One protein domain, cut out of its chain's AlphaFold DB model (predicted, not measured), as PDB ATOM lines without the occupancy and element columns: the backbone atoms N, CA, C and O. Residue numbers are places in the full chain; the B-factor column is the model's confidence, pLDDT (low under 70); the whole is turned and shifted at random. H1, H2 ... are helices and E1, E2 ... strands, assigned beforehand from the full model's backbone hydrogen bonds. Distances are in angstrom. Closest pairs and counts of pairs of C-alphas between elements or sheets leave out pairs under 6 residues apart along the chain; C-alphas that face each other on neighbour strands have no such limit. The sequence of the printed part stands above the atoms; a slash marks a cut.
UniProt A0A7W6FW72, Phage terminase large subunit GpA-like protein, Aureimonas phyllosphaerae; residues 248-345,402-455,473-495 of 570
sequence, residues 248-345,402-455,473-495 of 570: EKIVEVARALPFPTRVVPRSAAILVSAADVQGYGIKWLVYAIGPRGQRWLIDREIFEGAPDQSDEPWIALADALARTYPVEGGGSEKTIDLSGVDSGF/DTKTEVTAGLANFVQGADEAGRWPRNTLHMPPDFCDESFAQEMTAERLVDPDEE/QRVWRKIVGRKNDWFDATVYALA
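What this domain is: This is residues 248 to 345, 402 to 455 and 473 to 495 of the 570 residues of the protein "Phage terminase large subunit GpA-like protein" of Aureimonas phyllosphaerae (UniProt A0A7W6FW72). A twisted sheet of four strands, E3 E2 E1 E6, has the helix H2 over one face and H6 over the other, and a second group of helices packs on H6: H3 and H4 touch it, and H1 touches both of these. A small hairpin, E4 and E5, lies at one far end of the domain, and the pair E7 and E8 with the short H5 at the other. The printed part has 175 residues, with six named helices and eight named strands in the order H1 E1 E2 E3 H2 E4 E5 E6 H3 H4 E7 H5 E8 H6, class mixed; the large sheet is mixed, the two small ones antiparallel. The whole is compact, with a radius of gyration of the C-alphas of 16.3 A and spans of 50 by 45 by 25 A.

Where its parts are: In the large sheet, E3 is residues 295 to 304, 26.2 A; E2 is 281 to 289, 26.0 A; E1 is 270 to 278, 26.6 A, with C-alpha 270 at (125.156, 116.373, 175.260); and E6 is 338 to 342, 13.7 A. H2 is residues 312 to 321, 14.3 A, and H6 is 485 to 495, 15.5 A, with C-alpha 495 at (135.277, 123.967, 171.657). H3 is residues 402 to 416, 20.9 A; H4 is 438 to 444; H1 is 248 to 256, 12.8 A, with C-alpha 248 at (146.333, 103.283, 160.181). E4 is 324 to 326, E5 is 333 to 335, E7 is 447 to 450, H5 is 452 to 455 and E8 is 475 to 478.

How they stand to each other: E1, E2 and E3 form a meander, each strand the antiparallel neighbour of the one before; N 274 and O 285 are 3.1 A apart, N 284 and O 301 2.9 A. E6 is parallel to E1, with N 275 and O 340 at 2.8 A. The sheet lies in three layers, helices on both faces: H2, at a height over the sheet of 8.6 A, runs along the strands, and H6 is on the opposite face, its Ala 493 C-alpha 5.0 A from that of Ala 274. H3 touches H6 with residues 403 to 407 alone, about perpendicular at 76 degrees, the closest C-alphas Thr 403 and Val 491 at 5.9 A. H4 touches H6 at a steep tilt of 48 degrees, the closest C-alphas Met 444 and Phe 487 at 4.6 A. H1 touches H4, the closest C-alphas Val 251 and Glu 438 at 6.6 A, and touches H3, Ile 250 and Val 415 at 5.9 A. In the hairpin of E4 and E5, N 325 and O 334 are 2.8 A apart; in antiparallel E7 and E8, N 448 and O 477 are 2.9 A apart. The closest C-alphas of H5 and E8 are Pro 452 and Val 475, 6.7 A. Every O i to N i+4 pair is within hydrogen-bond range in H1, H2, H3, H4 and H6; H5 is too short for one.

The domain as a whole: The farthest C-alphas, Gly 331 and Asp 453, are 55.6 A apart. Residues 346 to 401 and 456 to 472 are not printed, with gaps of 22.4 A and 13.7 A. The links H1 to E1 and H3 to H4 are long. The mean pLDDT of the printed part is 89.2; residues 330, 420 to 421, 450 to 455 and 473 are under 70.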
ATOM      1  N   GLU A 248     146.541 104.725 160.328       89.69
ATOM      2  CA  GLU A 248     146.333 103.283 160.181       89.69
ATOM      3  C   GLU A 248     145.881 102.645 161.502       89.69
ATOM      4  O   GLU A 248     144.944 101.847 161.512       89.69
ATOM      5  N   LYS A 249     146.492 103.048 162.624       89.44
ATOM      6  CA  LYS A 249     146.147 102.542 163.962       89.44
ATOM      7  C   LYS A 249     144.750 102.981 164.390       89.44
ATOM      8  O   LYS A 249     144.035 102.215 165.024       89.44
ATOM      9  N   ILE A 250     144.345 104.201 164.024       91.50
ATOM     10  CA  ILE A 250     142.990 104.699 164.299       91.50
ATOM     11  C   ILE A 250     141.958 103.814 163.589       91.50
ATOM     12  O   ILE A 250     141.001 103.368 164.217       91.50
ATOM     13  N   VAL A 251     142.173 103.527 162.301       92.75
ATOM     14  CA  VAL A 251     141.273 102.676 161.504       92.75
ATOM     15  C   VAL A 251     141.243 101.243 162.041       92.75
ATOM     16  O   VAL A 251     140.174 100.640 162.115       92.75
ATOM     17  N   GLU A 252     142.397 100.693 162.430       90.75
ATOM     18  CA  GLU A 252     142.498  99.359 163.032       90.75
ATOM     19  C   GLU A 252     141.648  99.249 164.305       90.75
ATOM     20  O   GLU A 252     140.800  98.359 164.404       90.75
ATOM     21  N   VAL A 253     141.813 100.190 165.238       89.31
ATOM     22  CA  VAL A 253     141.063 100.204 166.501       89.31
ATOM     23  C   VAL A 253     139.572 100.458 166.266       89.31
ATOM     24  O   VAL A 253     138.739  99.767 166.850       89.31
ATOM     25  N   ALA A 254     139.209 101.374 165.363       91.50
ATOM     26  CA  ALA A 254     137.809 101.643 165.031       91.50
ATOM     27  C   ALA A 254     137.092 100.410 164.459       91.50
ATOM     28  O   ALA A 254     135.946 100.144 164.810       91.50
ATOM     29  N   ARG A 255     137.769  99.605 163.628       90.25
ATOM     30  CA  ARG A 255     137.216  98.347 163.086       90.25
ATOM     31  C   ARG A 255     136.980  97.278 164.153       90.25
ATOM     32  O   ARG A 255     136.138  96.409 163.945       90.25
ATOM     33  N   ALA A 256     137.705  97.331 165.268       86.50
ATOM     34  CA  ALA A 256     137.579  96.368 166.358       86.50
ATOM     35  C   ALA A 256     136.438  96.695 167.343       86.50
ATOM     36  O   ALA A 256     136.088  95.845 168.162       86.50
ATOM     37  N   LEU A 257     135.857  97.899 167.283       82.44
ATOM     38  CA  LEU A 257     134.914  98.401 168.283       82.44
ATOM     39  C   LEU A 257     133.541  98.697 167.658       82.44
ATOM     40  O   LEU A 257     133.421  99.614 166.844       82.44
ATOM     41  N   PRO A 258     132.475  97.971 168.040       78.62
ATOM     42  CA  PRO A 258     131.146  98.145 167.459       78.62
ATOM     43  C   PRO A 258     130.398  99.320 168.110       78.62
ATOM     44  O   PRO A 258     129.379  99.129 168.770       78.62
ATOM     45  N   PHE A 259     130.903 100.547 167.956       83.19
ATOM     46  CA  PHE A 259     130.167 101.731 168.406       83.19
ATOM     47  C   PHE A 259     128.965 101.998 167.489       83.19
ATOM     48  O   PHE A 259     129.132 101.995 166.265       83.19
ATOM     49  N   PRO A 260     127.764 102.247 168.041       80.38
ATOM     50  CA  PRO A 260     126.584 102.504 167.230       80.38
ATOM     51  C   PRO A 260     126.685 103.862 166.525       80.38
ATOM     52  O   PRO A 260     127.136 104.855 167.100       80.38
ATOM     53  N   THR A 261     126.225 103.914 165.277       90.62
ATOM     54  CA  THR A 261     126.060 105.155 164.516       90.62
ATOM     55  C   THR A 261     124.651 105.707 164.683       90.62
ATOM     56  O   THR A 261     123.684 104.959 164.790       90.62
ATOM     57  N   ARG A 262     124.526 107.038 164.705       94.06
ATOM     58  CA  ARG A 262     123.258 107.782 164.818       94.06
ATOM     59  C   ARG A 262     122.414 107.415 166.039       94.06
ATOM     60  O   ARG A 262     121.199 107.567 166.019       94.06
ATOM     61  N   VAL A 263     123.063 106.983 167.113       94.31
ATOM     62  CA  VAL A 263     122.451 106.694 168.412       94.31
ATOM     63  C   VAL A 263     123.254 107.433 169.474       94.31
ATOM     64  O   VAL A 263     124.478 107.498 169.382       94.31
ATOM     65  N   VAL A 264     122.588 107.998 170.479       95.19
ATOM     66  CA  VAL A 264     123.261 108.611 171.632       95.19
ATOM     67  C   VAL A 264     123.681 107.507 172.607       95.19
ATOM     68  O   VAL A 264     122.791 106.873 173.176       95.19
ATOM     69  N   PRO A 265     124.990 107.272 172.837       92.56
ATOM     70  CA  PRO A 265     125.442 106.214 173.740       92.56
ATOM     71  C   PRO A 265     124.972 106.436 175.179       92.56
ATOM     72  O   PRO A 265     124.898 107.585 175.626       92.56
ATOM     73  N   ARG A 266     124.767 105.354 175.944       90.12
ATOM     74  CA  ARG A 266     124.357 105.408 177.369       90.12
ATOM     75  C   ARG A 266     125.254 106.268 178.260       90.12
ATOM     76  O   ARG A 266     124.822 106.769 179.291       90.12
ATOM     77  N   SER A 267     126.513 106.446 177.871       88.75
ATOM     78  CA  SER A 267     127.494 107.254 178.600       88.75
ATOM     79  C   SER A 267     127.591 108.705 178.117       88.75
ATOM     80  O   SER A 267     128.486 109.420 178.561       88.75
ATOM     81  N   ALA A 268     126.713 109.165 177.224       94.19
ATOM     82  CA  ALA A 268     126.721 110.522 176.682       94.19
ATOM     83  C   ALA A 268     125.366 111.217 176.865       94.19
ATOM     84  O   ALA A 268     124.321 110.584 176.783       94.19
ATOM     85  N   ALA A 269     125.370 112.534 177.079       93.94
ATOM     86  CA  ALA A 269     124.136 113.282 177.345       93.94
ATOM     87  C   ALA A 269     124.039 114.640 176.637       93.94
ATOM     88  O   ALA A 269     122.981 115.272 176.649       93.94
ATOM     89  N   ILE A 270     125.118 115.108 176.005       96.62
ATOM     90  CA  ILE A 270     125.156 116.373 175.260       96.62
ATOM     91  C   ILE A 270     125.485 116.073 173.807       96.62
ATOM     92  O   ILE A 270     126.429 115.338 173.545       96.62
ATOM     93  N   LEU A 271     124.747 116.665 172.872       98.06
ATOM     94  CA  LEU A 271     125.045 116.580 171.446       98.06
ATOM     95  C   LEU A 271     125.549 117.924 170.936       98.06
ATOM     96  O   LEU A 271     124.856 118.937 171.036       98.06
ATOM     97  N   VAL A 272     126.743 117.929 170.355       98.31
ATOM     98  CA  VAL A 272     127.294 119.096 169.662       98.31
ATOM     99  C   VAL A 272     127.589 118.756 168.218       98.31
ATOM    100  O   VAL A 272     127.979 117.635 167.907       98.31
ATOM    101  N   SER A 273     127.448 119.736 167.335       98.50
ATOM    102  CA  SER A 273     127.843 119.573 165.941       98.50
ATOM    103  C   SER A 273     128.698 120.729 165.455       98.50
ATOM    104  O   SER A 273     128.582 121.847 165.953       98.50
ATOM    105  N   ALA A 274     129.519 120.484 164.447       98.50
ATOM    106  CA  ALA A 274     130.274 121.536 163.788       98.50
ATOM    107  C   ALA A 274     130.297 121.314 162.280       98.50
ATOM    108  O   ALA A 274     130.352 120.174 161.818       98.50
ATOM    109  N   ALA A 275     130.238 122.415 161.539       98.06
ATOM    110  CA  ALA A 275     130.344 122.451 160.093       98.06
ATOM    111  C   ALA A 275     131.588 123.237 159.671       98.06
ATOM    112  O   ALA A 275     131.762 124.383 160.092       98.06
ATOM    113  N   ASP A 276     132.399 122.644 158.803       96.88
ATOM    114  CA  ASP A 276     133.472 123.323 158.087       96.88
ATOM    115  C   ASP A 276     133.041 123.571 156.633       96.88
ATOM    116  O   ASP A 276     132.618 122.654 155.919       96.88
ATOM    117  N   VAL A 277     133.082 124.836 156.213       96.44
ATOM    118  CA  VAL A 277     132.587 125.284 154.908       96.44
ATOM    119  C   VAL A 277     133.767 125.382 153.955       96.44
ATOM    120  O   VAL A 277     134.684 126.168 154.167       96.44
ATOM    121  N   GLN A 278     133.720 124.630 152.861       93.50
ATOM    122  CA  GLN A 278     134.770 124.592 151.848       93.50
ATOM    123  C   GLN A 278     134.198 124.917 150.466       93.50
ATOM    124  O   GLN A 278     132.992 124.862 150.236       93.50
ATOM    125  N   GLY A 279     135.059 125.232 149.495       92.56
ATOM    126  CA  GLY A 279     134.605 125.563 148.135       92.56
ATOM    127  C   GLY A 279     133.870 124.425 147.410       92.56
ATOM    128  O   GLY A 279     133.143 124.678 146.456       92.56
ATOM    129  N   TYR A 280     134.047 123.176 147.855       92.94
ATOM    130  CA  TYR A 280     133.422 121.993 147.257       92.94
ATOM    131  C   TYR A 280     132.160 121.512 147.997       92.94
ATOM    132  O   TYR A 280     131.467 120.626 147.496       92.94
ATOM    133  N   GLY A 281     131.873 122.047 149.186       95.69
ATOM    134  CA  GLY A 281     130.783 121.570 150.034       95.69
ATOM    135  C   GLY A 281     130.956 121.939 151.500       95.69
ATOM    136  O   GLY A 281     131.899 122.634 151.881       95.69
ATOM    137  N   ILE A 282     130.039 121.453 152.330       98.00
ATOM    138  CA  ILE A 282     130.071 121.629 153.783       98.00
ATOM    139  C   ILE A 282     130.271 120.264 154.433       98.00
ATOM    140  O   ILE A 282     129.441 119.372 154.268       98.00
ATOM    141  N   LYS A 283     131.360 120.106 155.183       97.50
ATOM    142  CA  LYS A 283     131.591 118.928 156.023       97.50
ATOM    143  C   LYS A 283     130.980 119.169 157.384       97.50
ATOM    144  O   LYS A 283     131.300 120.162 158.026       97.50
ATOM    145  N   TRP A 284     130.123 118.267 157.830       98.38
ATOM    146  CA  TRP A 284     129.428 118.393 159.101       98.38
ATOM    147  C   TRP A 284     129.535 117.105 159.901       98.38
ATOM    148  O   TRP A 284     129.437 116.013 159.344       98.38
ATOM    149  N   LEU A 285     129.755 117.237 161.205       98.25
ATOM    150  CA  LEU A 285     129.857 116.113 162.129       98.25
ATOM    151  C   LEU A 285     129.114 116.387 163.432       98.25
ATOM    152  O   LEU A 285     128.908 117.543 163.809       98.25
ATOM    153  N   VAL A 286     128.743 115.313 164.127       98.44
ATOM    154  CA  VAL A 286     128.049 115.344 165.416       98.44
ATOM    155  C   VAL A 286     128.784 114.473 166.422       98.44
ATOM    156  O   VAL A 286     129.013 113.287 166.183       98.44
ATOM    157  N   TYR A 287     129.105 115.062 167.571       98.25
ATOM    158  CA  TYR A 287     129.653 114.355 168.718       98.25
ATOM    159  C   TYR A 287     128.640 114.283 169.857       98.25
ATOM    160  O   TYR A 287     128.073 115.301 170.266       98.25
ATOM    161  N   ALA A 288     128.479 113.087 170.415       97.56
ATOM    162  CA  ALA A 288     127.873 112.886 171.719       97.56
ATOM    163  C   ALA A 288     128.949 113.004 172.805       97.56
ATOM    164  O   ALA A 288     130.011 112.398 172.693       97.56
ATOM    165  N   ILE A 289     128.695 113.798 173.843       97.00
ATOM    166  CA  ILE A 289     129.648 114.121 174.907       97.00
ATOM    167  C   ILE A 289     129.160 113.522 176.224       97.00
ATOM    168  O   ILE A 289     128.000 113.699 176.614       97.00
ATOM    169  N   GLY A 290     130.072 112.832 176.897       92.62
ATOM    170  CA  GLY A 290     129.892 112.225 178.206       92.62
ATOM    171  C   GLY A 290     130.857 112.772 179.258       92.62
ATOM    172  O   GLY A 290     131.743 113.582 178.956       92.62
ATOM    173  N   PRO A 291     130.726 112.307 180.512       84.31
ATOM    174  CA  PRO A 291     131.602 112.709 181.600       84.31
ATOM    175  C   PRO A 291     133.057 112.346 181.294       84.31
ATOM    176  O   PRO A 291     133.356 111.500 180.455       84.31
ATOM    177  N   ARG A 292     133.999 112.990 181.995       80.75
ATOM    178  CA  ARG A 292     135.446 112.766 181.806       80.75
ATOM    179  C   ARG A 292     135.897 112.947 180.346       80.75
ATOM    180  O   ARG A 292     136.810 112.258 179.893       80.75
ATOM    181  N   GLY A 293     135.274 113.866 179.607       81.31
ATOM    182  CA  GLY A 293     135.654 114.180 178.230       81.31
ATOM    183  C   GLY A 293     135.558 112.988 177.277       81.31
ATOM    184  O   GLY A 293     136.328 112.930 176.325       81.31
ATOM    185  N   GLN A 294     134.678 112.022 177.544       91.12
ATOM    186  CA  GLN A 294     134.384 110.970 176.573       91.12
ATOM    187  C   GLN A 294     133.535 111.553 175.444       91.12
ATOM    188  O   GLN A 294     132.585 112.296 175.704       91.12
ATOM    189  N   ARG A 295     133.897 111.270 174.192       95.56
ATOM    190  CA  ARG A 295     133.262 111.879 173.018       95.56
ATOM    191  C   ARG A 295     133.085 110.829 171.935       95.56
ATOM    192  O   ARG A 295     134.066 110.220 171.537       95.56
ATOM    193  N   TRP A 296     131.868 110.644 171.444       96.69
ATOM    194  CA  TRP A 296     131.548 109.670 170.402       96.69
ATOM    195  C   TRP A 296     131.126 110.387 169.136       96.69
ATOM    196  O   TRP A 296     130.197 111.190 169.177       96.69
ATOM    197  N   LEU A 297     131.797 110.105 168.021       97.50
ATOM    198  CA  LEU A 297     131.333 110.535 166.708       97.50
ATOM    199  C   LEU A 297     130.083 109.725 166.351       97.50
ATOM    200  O   LEU A 297     130.182 108.521 166.132       97.50
ATOM    201  N   ILE A 298     128.919 110.373 166.301       96.44
ATOM    202  CA  ILE A 298     127.636 109.685 166.078       96.44
ATOM    203  C   ILE A 298     127.007 109.979 164.719       96.44
ATOM    204  O   ILE A 298     126.143 109.221 164.293       96.44
ATOM    205  N   ASP A 299     127.409 111.041 164.024       97.12
ATOM    206  CA  ASP A 299     126.999 111.292 162.639       97.12
ATOM    207  C   ASP A 299     128.059 112.136 161.931       97.12
ATOM    208  O   ASP A 299     128.743 112.953 162.558       97.12
ATOM    209  N   ARG A 300     128.189 111.950 160.619       96.31
ATOM    210  CA  ARG A 300     128.929 112.862 159.746       96.31
ATOM    211  C   ARG A 300     128.378 112.805 158.333       96.31
ATOM    212  O   ARG A 300     128.056 111.729 157.836       96.31
ATOM    213  N   GLU A 301     128.335 113.949 157.668       96.31
ATOM    214  CA  GLU A 301     127.904 114.054 156.275       96.31
ATOM    215  C   GLU A 301     128.684 115.139 155.530       96.31
ATOM    216  O   GLU A 301     129.206 116.089 156.119       96.31
ATOM    217  N   ILE A 302     128.771 114.975 154.210       97.00
ATOM    218  CA  ILE A 302     129.313 115.977 153.294       97.00
ATOM    219  C   ILE A 302     128.152 116.482 152.444       97.00
ATOM    220  O   ILE A 302     127.588 115.731 151.652       97.00
ATOM    221  N   PHE A 303     127.809 117.757 152.592       97.31
ATOM    222  CA  PHE A 303     126.817 118.422 151.754       97.31
ATOM    223  C   PHE A 303     127.524 119.013 150.536       97.31
ATOM    224  O   PHE A 303     128.128 120.086 150.615       97.31
ATOM    225  N   GLU A 304     127.519 118.270 149.430       96.00
ATOM    226  CA  GLU A 304     128.221 118.642 148.201       96.00
ATOM    227  C   GLU A 304     127.604 119.868 147.513       96.00
ATOM    228  O   GLU A 304     126.394 120.096 147.539       96.00
ATOM    229  N   GLY A 305     128.457 120.651 146.851       93.38
ATOM    230  CA  GLY A 305     128.065 121.832 146.085       93.38
ATOM    231  C   GLY A 305     128.781 123.088 146.562       93.38
ATOM    232  O   GLY A 305     129.191 123.183 147.710       93.38
ATOM    233  N   ALA A 306     128.940 124.066 145.670       93.38
ATOM    234  CA  ALA A 306     129.670 125.304 145.942       93.38
ATOM    235  C   ALA A 306     128.873 126.220 146.901       93.38
ATOM    236  O   ALA A 306     127.899 126.844 146.462       93.38
ATOM    237  N   PRO A 307     129.235 126.338 148.199       92.88
ATOM    238  CA  PRO A 307     128.398 127.026 149.185       92.88
ATOM    239  C   PRO A 307     128.390 128.548 149.024       92.88
ATOM    240  O   PRO A 307     127.625 129.228 149.698       92.88
ATOM    241  N   ASP A 308     129.253 129.112 148.183       92.69
ATOM    242  CA  ASP A 308     129.263 130.513 147.759       92.69
ATOM    243  C   ASP A 308     128.242 130.798 146.642       92.69
ATOM    244  O   ASP A 308     127.736 131.920 146.546       92.69
ATOM    245  N   GLN A 309     127.894 129.783 145.847       91.94
ATOM    246  CA  GLN A 309     127.076 129.910 144.634       91.94
ATOM    247  C   GLN A 309     125.697 129.252 144.746       91.94
ATOM    248  O   GLN A 309     124.760 129.709 144.093       91.94
ATOM    249  N   SER A 310     125.559 128.212 145.570       93.06
ATOM    250  CA  SER A 310     124.331 127.427 145.724       93.06
ATOM    251  C   SER A 310     123.783 127.485 147.148       93.06
ATOM    252  O   SER A 310     124.536 127.532 148.125       93.06
ATOM    253  N   ASP A 311     122.455 127.455 147.263       94.06
ATOM    254  CA  ASP A 311     121.746 127.342 148.538       94.06
ATOM    255  C   ASP A 311     121.562 125.873 148.967       94.06
ATOM    256  O   ASP A 311     121.402 125.621 150.157       94.06
ATOM    257  N   GLU A 312     121.681 124.909 148.047       96.44
ATOM    258  CA  GLU A 312     121.516 123.466 148.307       96.44
ATOM    259  C   GLU A 312     122.339 122.934 149.496       96.44
ATOM    260  O   GLU A 312     121.738 122.368 150.414       96.44
ATOM    261  N   PRO A 313     123.670 123.160 149.593       96.81
ATOM    262  CA  PRO A 313     124.435 122.665 150.742       96.81
ATOM    263  C   PRO A 313     123.997 123.304 152.072       96.81
ATOM    264  O   PRO A 313     124.128 122.695 153.130       96.81
ATOM    265  N   TRP A 314     123.434 124.517 152.037       96.69
ATOM    266  CA  TRP A 314     122.913 125.196 153.227       96.69
ATOM    267  C   TRP A 314     121.536 124.685 153.642       96.69
ATOM    268  O   TRP A 314     121.248 124.641 154.837       96.69
ATOM    269  N   ILE A 315     120.693 124.317 152.675       96.81
ATOM    270  CA  ILE A 315     119.402 123.670 152.925       96.81
ATOM    271  C   ILE A 315     119.653 122.299 153.557       96.81
ATOM    272  O   ILE A 315     119.144 122.038 154.643       96.81
ATOM    273  N   ALA A 316     120.545 121.496 152.969       97.62
ATOM    274  CA  ALA A 316     120.920 120.193 153.510       97.62
ATOM    275  C   ALA A 316     121.515 120.291 154.928       97.62
ATOM    276  O   ALA A 316     121.132 119.525 155.815       97.62
ATOM    277  N   LEU A 317     122.379 121.284 155.187       97.50
ATOM    278  CA  LEU A 317     122.873 121.555 156.540       97.50
ATOM    279  C   LEU A 317     121.735 121.939 157.499       97.50
ATOM    280  O   LEU A 317     121.728 121.494 158.643       97.50
ATOM    281  N   ALA A 318     120.776 122.767 157.073       97.12
ATOM    282  CA  ALA A 318     119.636 123.136 157.914       97.12
ATOM    283  C   ALA A 318     118.771 121.921 158.280       97.12
ATOM    284  O   ALA A 318     118.376 121.803 159.441       97.12
ATOM    285  N   ASP A 319     118.536 121.018 157.327       96.94
ATOM    286  CA  ASP A 319     117.793 119.775 157.547       96.94
ATOM    287  C   ASP A 319     118.553 118.837 158.493       96.94
ATOM    288  O   ASP A 319     117.967 118.268 159.414       96.94
ATOM    289  N   ALA A 320     119.876 118.729 158.336       97.19
ATOM    290  CA  ALA A 320     120.723 117.934 159.222       97.19
ATOM    291  C   ALA A 320     120.724 118.449 160.670       97.19
ATOM    292  O   ALA A 320     120.660 117.658 161.611       97.19
ATOM    293  N   LEU A 321     120.719 119.772 160.868       97.00
ATOM    294  CA  LEU A 321     120.631 120.387 162.197       97.00
ATOM    295  C   LEU A 321     119.273 120.178 162.885       97.00
ATOM    296  O   LEU A 321     119.191 120.324 164.104       97.00
ATOM    297  N   ALA A 322     118.221 119.861 162.126       95.88
ATOM    298  CA  ALA A 322     116.891 119.573 162.657       95.88
ATOM    299  C   ALA A 322     116.694 118.093 163.039       95.88
ATOM    300  O   ALA A 322     115.655 117.753 163.604       95.88
ATOM    301  N   ARG A 323     117.667 117.219 162.742       95.88
ATOM    302  CA  ARG A 323     117.581 115.785 163.042       95.88
ATOM    303  C   ARG A 323     117.546 115.511 164.543       95.88
ATOM    304  O   ARG A 323     118.185 116.193 165.350       95.88
ATOM    305  N   THR A 324     116.826 114.453 164.886       96.31
ATOM    306  CA  THR A 324     116.791 113.838 166.209       96.31
ATOM    307  C   THR A 324     117.531 112.503 166.176       96.31
ATOM    308  O   THR A 324     117.586 111.835 165.143       96.31
ATOM    309  N   TYR A 325     118.131 112.131 167.304       96.62
ATOM    310  CA  TYR A 325     118.881 110.888 167.458       96.62
ATOM    311  C   TYR A 325     118.240 110.020 168.540       96.62
ATOM    312  O   TYR A 325     118.028 110.526 169.646       96.62
ATOM    313  N   PRO A 326     117.956 108.735 168.276       95.62
ATOM    314  CA  PRO A 326     117.498 107.810 169.305       95.62
ATOM    315  C   PRO A 326     118.533 107.670 170.425       95.62
ATOM    316  O   PRO A 326     119.745 107.679 170.191       95.62
ATOM    317  N   VAL A 327     118.042 107.533 171.651       93.38
ATOM    318  CA  VAL A 327     118.863 107.342 172.847       93.38
ATOM    319  C   VAL A 327     119.039 105.848 173.129       93.38
ATOM    320  O   VAL A 327     118.067 105.095 173.162       93.38
ATOM    321  N   GLU A 328     120.279 105.392 173.319       87.75
ATOM    322  CA  GLU A 328     120.584 103.974 173.521       87.75
ATOM    323  C   GLU A 328     119.908 103.414 174.780       87.75
ATOM    324  O   GLU A 328     120.167 103.845 175.899       87.75
ATOM    325  N   GLY A 329     119.075 102.384 174.614       75.81
ATOM    326  CA  GLY A 329     118.382 101.747 175.734       75.81
ATOM    327  C   GLY A 329     117.176 102.516 176.277       75.81
ATOM    328  O   GLY A 329     116.542 102.019 177.203       75.81
ATOM    329  N   GLY A 330     116.847 103.672 175.694       68.50
ATOM    330  CA  GLY A 330     115.636 104.440 175.971       68.50
ATOM    331  C   GLY A 330     114.677 104.465 174.775       68.50
ATOM    332  O   GLY A 330     115.025 104.083 173.661       68.50
ATOM    333  N   GLY A 331     113.446 104.928 175.009       74.62
ATOM    334  CA  GLY A 331     112.452 105.199 173.957       74.62
ATOM    335  C   GLY A 331     112.403 106.665 173.504       74.62
ATOM    336  O   GLY A 331     111.484 107.047 172.782       74.62
ATOM    337  N   SER A 332     113.326 107.504 173.983       87.25
ATOM    338  CA  SER A 332     113.388 108.942 173.707       87.25
ATOM    339  C   SER A 332     114.317 109.259 172.532       87.25
ATOM    340  O   SER A 332     115.221 108.495 172.188       87.25
ATOM    341  N   GLU A 333     114.109 110.429 171.932       93.44
ATOM    342  CA  GLU A 333     115.028 111.005 170.957       93.44
ATOM    343  C   GLU A 333     115.620 112.314 171.481       93.44
ATOM    344  O   GLU A 333     114.983 113.050 172.240       93.44
ATOM    345  N   LYS A 334     116.839 112.629 171.046       94.25
ATOM    346  CA  LYS A 334     117.583 113.817 171.454       94.25
ATOM    347  C   LYS A 334     117.971 114.668 170.246       94.25
ATOM    348  O   LYS A 334     118.459 114.161 169.241       94.25
ATOM    349  N   THR A 335     117.779 115.979 170.357       96.12
ATOM    350  CA  THR A 335     118.236 116.970 169.372       96.12
ATOM    351  C   THR A 335     119.654 117.457 169.677       96.12
ATOM    352  O   THR A 335     120.192 117.248 170.767       96.12
ATOM    353  N   ILE A 336     120.267 118.147 168.715       97.81
ATOM    354  CA  ILE A 336     121.572 118.794 168.889       97.81
ATOM    355  C   ILE A 336     121.439 119.987 169.848       97.81
ATOM    356  O   ILE A 336     120.660 120.908 169.601       97.81
ATOM    357  N   ASP A 337     122.221 119.994 170.933       97.31
ATOM    358  CA  ASP A 337     122.196 121.050 171.953       97.31
ATOM    359  C   ASP A 337     122.826 122.357 171.440       97.31
ATOM    360  O   ASP A 337     122.347 123.452 171.750       97.31
ATOM    361  N   LEU A 338     123.923 122.255 170.681       98.06
ATOM    362  CA  LEU A 338     124.625 123.404 170.108       98.06
ATOM    363  C   LEU A 338     125.376 123.019 168.839       98.06
ATOM    364  O   LEU A 338     126.042 121.987 168.780       98.06
ATOM    365  N   SER A 339     125.329 123.901 167.852       98.31
ATOM    366  CA  SER A 339     126.069 123.759 166.609       98.31
ATOM    367  C   SER A 339     126.964 124.963 166.347       98.31
ATOM    368  O   SER A 339     126.708 126.061 166.847       98.31
ATOM    369  N   GLY A 340     128.002 124.775 165.541       98.12
ATOM    370  CA  GLY A 340     128.822 125.860 165.025       98.12
ATOM    371  C   GLY A 340     129.162 125.684 163.556       98.12
ATOM    372  O   GLY A 340     129.204 124.569 163.047       98.12
ATOM    373  N   VAL A 341     129.395 126.799 162.878       98.25
ATOM    374  CA  VAL A 341     129.783 126.845 161.467       98.25
ATOM    375  C   VAL A 341     131.029 127.712 161.346       98.25
ATOM    376  O   VAL A 341     131.014 128.865 161.794       98.25
ATOM    377  N   ASP A 342     132.097 127.169 160.761       97.06
ATOM    378  CA  ASP A 342     133.313 127.937 160.489       97.06
ATOM    379  C   ASP A 342     133.026 129.049 159.472       97.06
ATOM    380  O   ASP A 342     132.389 128.842 158.439       97.06
ATOM    381  N   SER A 343     133.491 130.255 159.788       94.81
ATOM    382  CA  SER A 343     133.365 131.443 158.950       94.81
ATOM    383  C   SER A 343     134.578 131.713 158.052       94.81
ATOM    384  O   SER A 343     134.585 132.726 157.345       94.81
ATOM    385  N   GLY A 344     135.565 130.805 158.039       89.94
ATOM    386  CA  GLY A 344     136.780 130.881 157.221       89.94
ATOM    387  C   GLY A 344     136.546 130.958 155.705       89.94
ATOM    388  O   GLY A 344     137.339 131.575 154.994       89.94
ATOM    389  N   PHE A 345     135.429 130.420 155.207       92.62
ATOM    390  CA  PHE A 345     135.003 130.528 153.808       92.62
ATOM    391  C   PHE A 345     133.549 131.005 153.707       92.62
ATOM    392  O   PHE A 345     132.714 130.690 154.550       92.62
ATOM    393  N   ASP A 402     145.430 125.085 171.655       82.81
ATOM    394  CA  ASP A 402     145.149 124.158 172.759       82.81
ATOM    395  C   ASP A 402     144.050 123.155 172.382       82.81
ATOM    396  O   ASP A 402     144.102 121.994 172.773       82.81
ATOM    397  N   THR A 403     143.079 123.571 171.566       89.88
ATOM    398  CA  THR A 403     141.986 122.685 171.146       89.88
ATOM    399  C   THR A 403     142.480 121.597 170.181       89.88
ATOM    400  O   THR A 403     142.095 120.440 170.318       89.88
ATOM    401  N   LYS A 404     143.398 121.917 169.254       91.75
ATOM    402  CA  LYS A 404     144.066 120.925 168.381       91.75
ATOM    403  C   LYS A 404     144.912 119.932 169.176       91.75
ATOM    404  O   LYS A 404     144.939 118.741 168.860       91.75
ATOM    405  N   THR A 405     145.547 120.416 170.242       85.88
ATOM    406  CA  THR A 405     146.265 119.572 171.204       85.88
ATOM    407  C   THR A 405     145.319 118.573 171.872       85.88
ATOM    408  O   THR A 405     145.602 117.377 171.879       85.88
ATOM    409  N   GLU A 406     144.159 119.032 172.351       85.81
ATOM    410  CA  GLU A 406     143.154 118.160 172.970       85.81
ATOM    411  C   GLU A 406     142.628 117.088 172.005       85.81
ATOM    412  O   GLU A 406     142.504 115.927 172.399       85.81
ATOM    413  N   VAL A 407     142.337 117.459 170.751       93.00
ATOM    414  CA  VAL A 407     141.893 116.509 169.713       93.00
ATOM    415  C   VAL A 407     142.946 115.426 169.515       93.00
ATOM    416  O   VAL A 407     142.633 114.242 169.573       93.00
ATOM    417  N   THR A 408     144.205 115.822 169.334       90.38
ATOM    418  CA  THR A 408     145.309 114.885 169.077       90.38
ATOM    419  C   THR A 408     145.528 113.940 170.260       90.38
ATOM    420  O   THR A 408     145.675 112.734 170.067       90.38
ATOM    421  N   ALA A 409     145.458 114.456 171.491       81.44
ATOM    422  CA  ALA A 409     145.491 113.633 172.697       81.44
ATOM    423  C   ALA A 409     144.302 112.656 172.760       81.44
ATOM    424  O   ALA A 409     144.474 111.502 173.144       81.44
ATOM    425  N   GLY A 410     143.110 113.073 172.327       87.12
ATOM    426  CA  GLY A 410     141.947 112.191 172.312       87.12
ATOM    427  C   GLY A 410     141.996 111.084 171.267       87.12
ATOM    428  O   GLY A 410     141.498 109.988 171.530       87.12
ATOM    429  N   LEU A 411     142.649 111.329 170.130       91.56
ATOM    430  CA  LEU A 411     142.966 110.294 169.143       91.56
ATOM    431  C   LEU A 411     143.980 109.288 169.701       91.56
ATOM    432  O   LEU A 411     143.849 108.088 169.480       91.56
ATOM    433  N   ALA A 412     144.969 109.764 170.456       83.31
ATOM    434  CA  ALA A 412     145.954 108.898 171.090       83.31
ATOM    435  C   ALA A 412     145.326 107.968 172.129       83.31
ATOM    436  O   ALA A 412     145.583 106.767 172.117       83.31
ATOM    437  N   ASN A 413     144.466 108.523 172.983       83.94
ATOM    438  CA  ASN A 413     143.719 107.774 173.988       83.94
ATOM    439  C   ASN A 413     142.793 106.729 173.355       83.94
ATOM    440  O   ASN A 413     142.648 105.627 173.878       83.94
ATOM    441  N   PHE A 414     142.202 107.054 172.202       89.25
ATOM    442  CA  PHE A 414     141.419 106.094 171.432       89.25
ATOM    443  C   PHE A 414     142.273 104.918 170.952       89.25
ATOM    444  O   PHE A 414     141.888 103.769 171.141       89.25
ATOM    445  N   VAL A 415     143.460 105.187 170.399       86.94
ATOM    446  CA  VAL A 415     144.391 104.135 169.956       86.94
ATOM    447  C   VAL A 415     144.947 103.319 171.126       86.94
ATOM    448  O   VAL A 415     145.176 102.121 170.973       86.94
ATOM    449  N   GLN A 416     145.148 103.939 172.291       82.25
ATOM    450  CA  GLN A 416     145.581 103.244 173.505       82.25
ATOM    451  C   GLN A 416     144.570 102.177 173.955       82.25
ATOM    452  O   GLN A 416     144.983 101.136 174.463       82.25
ATOM    453  N   GLY A 417     143.273 102.414 173.748       79.62
ATOM    454  CA  GLY A 417     142.221 101.479 174.137       79.62
ATOM    455  C   GLY A 417     141.817 101.581 175.611       79.62
ATOM    456  O   GLY A 417     142.351 102.379 176.384       79.62
ATOM    457  N   ALA A 418     140.837 100.764 175.996       79.69
ATOM    458  CA  ALA A 418     140.395 100.631 177.380       79.69
ATOM    459  C   ALA A 418     141.361  99.777 178.225       79.69
ATOM    460  O   ALA A 418     142.054  98.905 177.700       79.69
ATOM    461  N   ASP A 419     141.372 100.006 179.541       71.00
ATOM    462  CA  ASP A 419     142.070  99.150 180.506       71.00
ATOM    463  C   ASP A 419     141.421  97.750 180.619       71.00
ATOM    464  O   ASP A 419     140.360  97.478 180.051       71.00
ATOM    465  N   GLU A 420     142.035  96.844 181.389       69.12
ATOM    466  CA  GLU A 420     141.498  95.492 181.640       69.12
ATOM    467  C   GLU A 420     140.098  95.499 182.286       69.12
ATOM    468  O   GLU A 420     139.367  94.513 182.197       69.12
ATOM    469  N   ALA A 421     139.700  96.611 182.914       67.00
ATOM    470  CA  ALA A 421     138.381  96.813 183.504       67.00
ATOM    471  C   ALA A 421     137.375  97.460 182.527       67.00
ATOM    472  O   ALA A 421     136.265  97.805 182.934       67.00
ATOM    473  N   GLY A 422     137.742  97.644 181.253       78.38
ATOM    474  CA  GLY A 422     136.897  98.253 180.226       78.38
ATOM    475  C   GLY A 422     136.762  99.775 180.344       78.38
ATOM    476  O   GLY A 422     135.892 100.365 179.699       78.38
ATOM    477  N   ARG A 423     137.600 100.442 181.148       74.12
ATOM    478  CA  ARG A 423     137.581 101.899 181.308       74.12
ATOM    479  C   ARG A 423     138.503 102.565 180.304       74.12
ATOM    480  O   ARG A 423     139.689 102.265 180.215       74.12
ATOM    481  N   TRP A 424     137.949 103.536 179.596       81.38
ATOM    482  CA  TRP A 424     138.683 104.350 178.641       81.38
ATOM    483  C   TRP A 424     139.440 105.494 179.324       81.38
ATOM    484  O   TRP A 424     138.932 106.060 180.305       81.38
ATOM    485  N   PRO A 425     140.610 105.901 178.795       77.25
ATOM    486  CA  PRO A 425     141.286 107.103 179.258       77.25
ATOM    487  C   PRO A 425     140.359 108.323 179.165       77.25
ATOM    488  O   PRO A 425     139.500 108.424 178.282       77.25
ATOM    489  N   ARG A 426     140.510 109.284 180.084       75.69
ATOM    490  CA  ARG A 426     139.807 110.578 179.997       75.69
ATOM    491  C   ARG A 426     140.174 111.266 178.678       75.69
ATOM    492  O   ARG A 426     141.290 111.103 178.211       75.69
ATOM    493  N   ASN A 427     139.267 112.082 178.133       83.94
ATOM    494  CA  ASN A 427     139.482 112.754 176.851       83.94
ATOM    495  C   ASN A 427     139.668 111.726 175.718       83.94
ATOM    496  O   ASN A 427     140.683 111.761 175.045       83.94
ATOM    497  N   THR A 428     138.751 110.773 175.533       86.62
ATOM    498  CA  THR A 428     138.826 109.805 174.418       86.62
ATOM    499  C   THR A 428     137.860 110.199 173.304       86.62
ATOM    500  O   THR A 428     136.698 110.515 173.574       86.62
ATOM    501  N   LEU A 429     138.346 110.166 172.057       94.56
ATOM    502  CA  LEU A 429     137.550 110.355 170.841       94.56
ATOM    503  C   LEU A 429     137.171 108.999 170.239       94.56
ATOM    504  O   LEU A 429     137.918 108.427 169.452       94.56
ATOM    505  N   HIS A 430     135.998 108.497 170.606       94.69
ATOM    506  CA  HIS A 430     135.439 107.252 170.093       94.69
ATOM    507  C   HIS A 430     134.928 107.435 168.669       94.69
ATOM    508  O   HIS A 430     134.117 108.327 168.395       94.69
ATOM    509  N   MET A 431     135.384 106.570 167.768       91.88
ATOM    510  CA  MET A 431     135.033 106.619 166.353       91.88
ATOM    511  C   MET A 431     134.450 105.274 165.908       91.88
ATOM    512  O   MET A 431     135.137 104.258 166.024       91.88
ATOM    513  N   PRO A 432     133.202 105.242 165.406       90.94
ATOM    514  CA  PRO A 432     132.613 104.022 164.879       90.94
ATOM    515  C   PRO A 432     133.238 103.672 163.522       90.94
ATOM    516  O   PRO A 432     133.604 104.577 162.760       90.94
ATOM    517  N   PRO A 433     133.321 102.378 163.172       90.44
ATOM    518  CA  PRO A 433     133.942 101.931 161.927       90.44
ATOM    519  C   PRO A 433     133.271 102.523 160.679       90.44
ATOM    520  O   PRO A 433     133.965 102.894 159.736       90.44
ATOM    521  N   ASP A 434     131.949 102.699 160.702       90.50
ATOM    522  CA  ASP A 434     131.165 103.277 159.600       90.50
ATOM    523  C   ASP A 434     131.567 104.725 159.267       90.50
ATOM    524  O   ASP A 434     131.445 105.174 158.125       90.50
ATOM    525  N   PHE A 435     132.057 105.478 160.259       91.88
ATOM    526  CA  PHE A 435     132.487 106.864 160.074       91.88
ATOM    527  C   PHE A 435     134.004 107.050 160.111       91.88
ATOM    528  O   PHE A 435     134.468 108.139 159.782       91.88
ATOM    529  N   CYS A 436     134.774 106.013 160.432       92.69
ATOM    530  CA  CYS A 436     136.231 106.052 160.499       92.69
ATOM    531  C   CYS A 436     136.874 105.326 159.309       92.69
ATOM    532  O   CYS A 436     137.577 104.325 159.459       92.69
ATOM    533  N   ASP A 437     136.611 105.823 158.099       91.81
ATOM    534  CA  ASP A 437     137.316 105.355 156.906       91.81
ATOM    535  C   ASP A 437     138.750 105.920 156.827       91.81
ATOM    536  O   ASP A 437     139.138 106.827 157.569       91.81
ATOM    537  N   GLU A 438     139.556 105.382 155.908       91.75
ATOM    538  CA  GLU A 438     140.956 105.790 155.737       91.75
ATOM    539  C   GLU A 438     141.093 107.280 155.405       91.75
ATOM    540  O   GLU A 438     142.004 107.942 155.902       91.75
ATOM    541  N   SER A 439     140.174 107.831 154.606       91.38
ATOM    542  CA  SER A 439     140.199 109.246 154.228       91.38
ATOM    543  C   SER A 439     139.926 110.148 155.431       91.38
ATOM    544  O   SER A 439     140.637 111.127 155.644       91.38
ATOM    545  N   PHE A 440     138.957 109.777 156.267       94.44
ATOM    546  CA  PHE A 440     138.620 110.479 157.492       94.44
ATOM    547  C   PHE A 440     139.798 110.439 158.467       94.44
ATOM    548  O   PHE A 440     140.249 111.490 158.916       94.44
ATOM    549  N   ALA A 441     140.358 109.256 158.731       93.00
ATOM    550  CA  ALA A 441     141.494 109.105 159.636       93.00
ATOM    551  C   ALA A 441     142.734 109.885 159.154       93.00
ATOM    552  O   ALA A 441     143.399 110.538 159.958       93.00
ATOM    553  N   GLN A 442     143.014 109.895 157.844       90.88
ATOM    554  CA  GLN A 442     144.105 110.691 157.270       90.88
ATOM    555  C   GLN A 442     143.909 112.197 157.455       90.88
ATOM    556  O   GLN A 442     144.901 112.898 157.668       90.88
ATOM    557  N   GLU A 443     142.669 112.693 157.368       93.56
ATOM    558  CA  GLU A 443     142.345 114.095 157.647       93.56
ATOM    559  C   GLU A 443     142.457 114.426 159.140       93.56
ATOM    560  O   GLU A 443     142.992 115.478 159.488       93.56
ATOM    561  N   MET A 444     142.034 113.517 160.025       94.12
ATOM    562  CA  MET A 444     142.135 113.668 161.485       94.12
ATOM    563  C   MET A 444     143.582 113.732 161.990       94.12
ATOM    564  O   MET A 444     143.840 114.317 163.037       94.12
ATOM    565  N   THR A 445     144.538 113.177 161.240       88.44
ATOM    566  CA  THR A 445     145.979 113.257 161.531       88.44
ATOM    567  C   THR A 445     146.724 114.138 160.518       88.44
ATOM    568  O   THR A 445     147.929 113.969 160.309       88.44
ATOM    569  N   ALA A 446     146.024 115.025 159.803       85.88
ATOM    570  CA  ALA A 446     146.620 115.825 158.732       85.88
ATOM    571  C   ALA A 446     147.422 117.026 159.226       85.88
ATOM    572  O   ALA A 446     148.087 117.676 158.420       85.88
ATOM    573  N   GLU A 447     147.385 117.335 160.517       87.75
ATOM    574  CA  GLU A 447     148.238 118.347 161.117       87.75
ATOM    575  C   GLU A 447     149.159 117.742 162.163       87.75
ATOM    576  O   GLU A 447     148.824 116.786 162.856       87.75
ATOM    577  N   ARG A 448     150.335 118.344 162.284       78.62
ATOM    578  CA  ARG A 448     151.331 117.991 163.287       78.62
ATOM    579  C   ARG A 448     151.880 119.254 163.918       78.62
ATOM    580  O   ARG A 448     152.083 120.267 163.242       78.62
ATOM    581  N   LEU A 449     152.133 119.183 165.216       78.38
ATOM    582  CA  LEU A 449     152.788 120.255 165.941       78.38
ATOM    583  C   LEU A 449     154.293 120.149 165.681       78.38
ATOM    584  O   LEU A 449     154.971 119.311 166.271       78.38
ATOM    585  N   VAL A 450     154.817 120.976 164.780       69.12
ATOM    586  CA  VAL A 450     156.242 120.948 164.416       69.12
ATOM    587  C   VAL A 450     156.990 122.085 165.084       69.12
ATOM    588  O   VAL A 450     156.450 123.176 165.288       69.12
ATOM    589  N   ASP A 451     158.256 121.838 165.392       63.50
ATOM    590  CA  ASP A 451     159.206 122.923 165.590       63.50
ATOM    591  C   ASP A 451     159.472 123.566 164.207       63.50
ATOM    592  O   ASP A 451     159.825 122.847 163.264       63.50
ATOM    593  N   PRO A 452     159.268 124.890 164.035       56.84
ATOM    594  CA  PRO A 452     159.567 125.604 162.791       56.84
ATOM    595  C   PRO A 452     160.949 125.288 162.203       56.84
ATOM    596  O   PRO A 452     161.125 125.353 160.985       56.84
ATOM    597  N   ASP A 453     161.914 124.922 163.050       54.16
ATOM    598  CA  ASP A 453     163.294 124.650 162.666       54.16
ATOM    599  C   ASP A 453     163.567 123.172 162.309       54.16
ATOM    600  O   ASP A 453     164.637 122.846 161.784       54.16
ATOM    601  N   GLU A 454     162.613 122.259 162.524       47.16
ATOM    602  CA  GLU A 454     162.753 120.830 162.204       47.16
ATOM    603  C   GLU A 454     162.686 120.563 160.689       47.16
ATOM    604  O   GLU A 454     163.461 119.764 160.158       47.16
ATOM    605  N   GLU A 455     161.874 121.320 159.945       43.34
ATOM    606  CA  GLU A 455     161.865 121.256 158.475       43.34
ATOM    607  C   GLU A 455     163.127 121.882 157.859       43.34
ATOM    608  O   GLU A 455     163.653 121.347 156.878       43.34
ATOM    609  N   GLN A 473     158.370 129.234 168.677       60.12
ATOM    610  CA  GLN A 473     157.249 128.469 169.220       60.12
ATOM    611  C   GLN A 473     156.854 127.372 168.243       60.12
ATOM    612  O   GLN A 473     156.826 127.617 167.032       60.12
ATOM    613  N   ARG A 474     156.512 126.188 168.760       70.06
ATOM    614  CA  ARG A 474     155.984 125.118 167.909       70.06
ATOM    615  C   ARG A 474     154.695 125.589 167.252       70.06
ATOM    616  O   ARG A 474     153.871 126.247 167.883       70.06
ATOM    617  N   VAL A 475     154.515 125.253 165.982       78.00
ATOM    618  CA  VAL A 475     153.349 125.664 165.197       78.00
ATOM    619  C   VAL A 475     152.673 124.447 164.600       78.00
ATOM    620  O   VAL A 475     153.326 123.529 164.103       78.00
ATOM    621  N   TRP A 476     151.344 124.446 164.636       84.56
ATOM    622  CA  TRP A 476     150.559 123.464 163.902       84.56
ATOM    623  C   TRP A 476     150.806 123.657 162.407       84.56
ATOM    624  O   TRP A 476     150.615 124.749 161.862       84.56
ATOM    625  N   ARG A 477     151.280 122.601 161.747       81.12
ATOM    626  CA  ARG A 477     151.479 122.567 160.300       81.12
ATOM    627  C   ARG A 477     150.687 121.426 159.704       81.12
ATOM    628  O   ARG A 477     150.788 120.281 160.141       81.12
ATOM    629  N   LYS A 478     149.961 121.760 158.646       84.25
ATOM    630  CA  LYS A 478     149.295 120.807 157.770       84.25
ATOM    631  C   LYS A 478     150.328 120.016 156.971       84.25
ATOM    632  O   LYS A 478     151.262 120.588 156.410       84.25
ATOM    633  N   ILE A 479     150.151 118.705 156.919       76.88
ATOM    634  CA  ILE A 479     150.931 117.790 156.095       76.88
ATOM    635  C   ILE A 479     150.586 118.069 154.633       76.88
ATOM    636  O   ILE A 479     149.418 118.070 154.235       76.88
ATOM    637  N   VAL A 480     151.615 118.319 153.823       71.12
ATOM    638  CA  VAL A 480     151.456 118.635 152.400       71.12
ATOM    639  C   VAL A 480     150.693 117.511 151.696       71.12
ATOM    640  O   VAL A 480     151.029 116.337 151.833       71.12
ATOM    641  N   GLY A 481     149.662 117.879 150.934       70.69
ATOM    642  CA  GLY A 481     148.852 116.941 150.154       70.69
ATOM    643  C   GLY A 481     147.697 116.277 150.911       70.69
ATOM    644  O   GLY A 481     146.896 115.601 150.272       70.69
ATOM    645  N   ARG A 482     147.552 116.494 152.225       80.88
ATOM    646  CA  ARG A 482     146.392 116.015 152.998       80.88
ATOM    647  C   ARG A 482     145.384 117.138 153.223       80.88
ATOM    648  O   ARG A 482     145.782 118.284 153.413       80.88
ATOM    649  N   LYS A 483     144.085 116.831 153.203       88.75
ATOM    650  CA  LYS A 483     143.025 117.735 153.691       88.75
ATOM    651  C   LYS A 483     142.960 117.654 155.222       88.75
ATOM    652  O   LYS A 483     143.449 116.682 155.774       88.75
ATOM    653  N   ASN A 484     142.430 118.666 155.902       93.00
ATOM    654  CA  ASN A 484     142.335 118.715 157.376       93.00
ATOM    655  C   ASN A 484     140.937 119.156 157.839       93.00
ATOM    656  O   ASN A 484     140.740 119.507 158.997       93.00
ATOM    657  N   ASP A 485     139.970 119.148 156.933       94.38
ATOM    658  CA  ASP A 485     138.666 119.771 157.117       94.38
ATOM    659  C   ASP A 485     137.871 119.030 158.218       94.38
ATOM    660  O   ASP A 485     137.233 119.644 159.071       94.38
ATOM    661  N   TRP A 486     137.978 117.690 158.278       96.69
ATOM    662  CA  TRP A 486     137.404 116.894 159.376       96.69
ATOM    663  C   TRP A 486     138.071 117.151 160.734       96.69
ATOM    664  O   TRP A 486     137.403 117.120 161.774       96.69
ATOM    665  N   PHE A 487     139.376 117.431 160.729       96.00
ATOM    666  CA  PHE A 487     140.115 117.783 161.935       96.00
ATOM    667  C   PHE A 487     139.664 119.145 162.462       96.00
ATOM    668  O   PHE A 487     139.309 119.252 163.634       96.00
ATOM    669  N   ASP A 488     139.582 120.158 161.597       95.56
ATOM    670  CA  ASP A 488     139.114 121.493 161.973       95.56
ATOM    671  C   ASP A 488     137.642 121.463 162.440       95.56
ATOM    672  O   ASP A 488     137.320 122.016 163.494       95.56
ATOM    673  N   ALA A 489     136.756 120.717 161.766       97.31
ATOM    674  CA  ALA A 489     135.385 120.503 162.242       97.31
ATOM    675  C   ALA A 489     135.346 119.850 163.640       97.31
ATOM    676  O   ALA A 489     134.576 120.271 164.506       97.31
ATOM    677  N   THR A 490     136.214 118.868 163.909       97.88
ATOM    678  CA  THR A 490     136.306 118.240 165.238       97.88
ATOM    679  C   THR A 490     136.792 119.236 166.293       97.88
ATOM    680  O   THR A 490     136.208 119.316 167.374       97.88
ATOM    681  N   VAL A 491     137.810 120.045 165.979       97.19
ATOM    682  CA  VAL A 491     138.312 121.120 166.854       97.19
ATOM    683  C   VAL A 491     137.170 122.053 167.267       97.19
ATOM    684  O   VAL A 491     136.985 122.332 168.454       97.19
ATOM    685  N   TYR A 492     136.358 122.491 166.307       98.25
ATOM    686  CA  TYR A 492     135.215 123.358 166.575       98.25
ATOM    687  C   TYR A 492     134.138 122.687 167.434       98.25
ATOM    688  O   TYR A 492     133.657 123.300 168.389       98.25
ATOM    689  N   ALA A 493     133.791 121.427 167.158       98.06
ATOM    690  CA  ALA A 493     132.818 120.688 167.963       98.06
ATOM    691  C   ALA A 493     133.267 120.561 169.429       98.06
ATOM    692  O   ALA A 493     132.474 120.775 170.347       98.06
ATOM    693  N   LEU A 494     134.552 120.290 169.668       96.50
ATOM    694  CA  LEU A 494     135.109 120.185 171.019       96.50
ATOM    695  C   LEU A 494     135.117 121.526 171.762       96.50
ATOM    696  O   LEU A 494     134.819 121.565 172.958       96.50
ATOM    697  N   ALA A 495     135.390 122.634 171.068       96.94
ATOM    698  CA  ALA A 495     135.277 123.967 171.657       96.94
ATOM    699  C   ALA A 495     133.835 124.280 172.106       96.94
ATOM    700  O   ALA A 495     133.625 124.875 173.169       96.94
TER     701      ALA A 495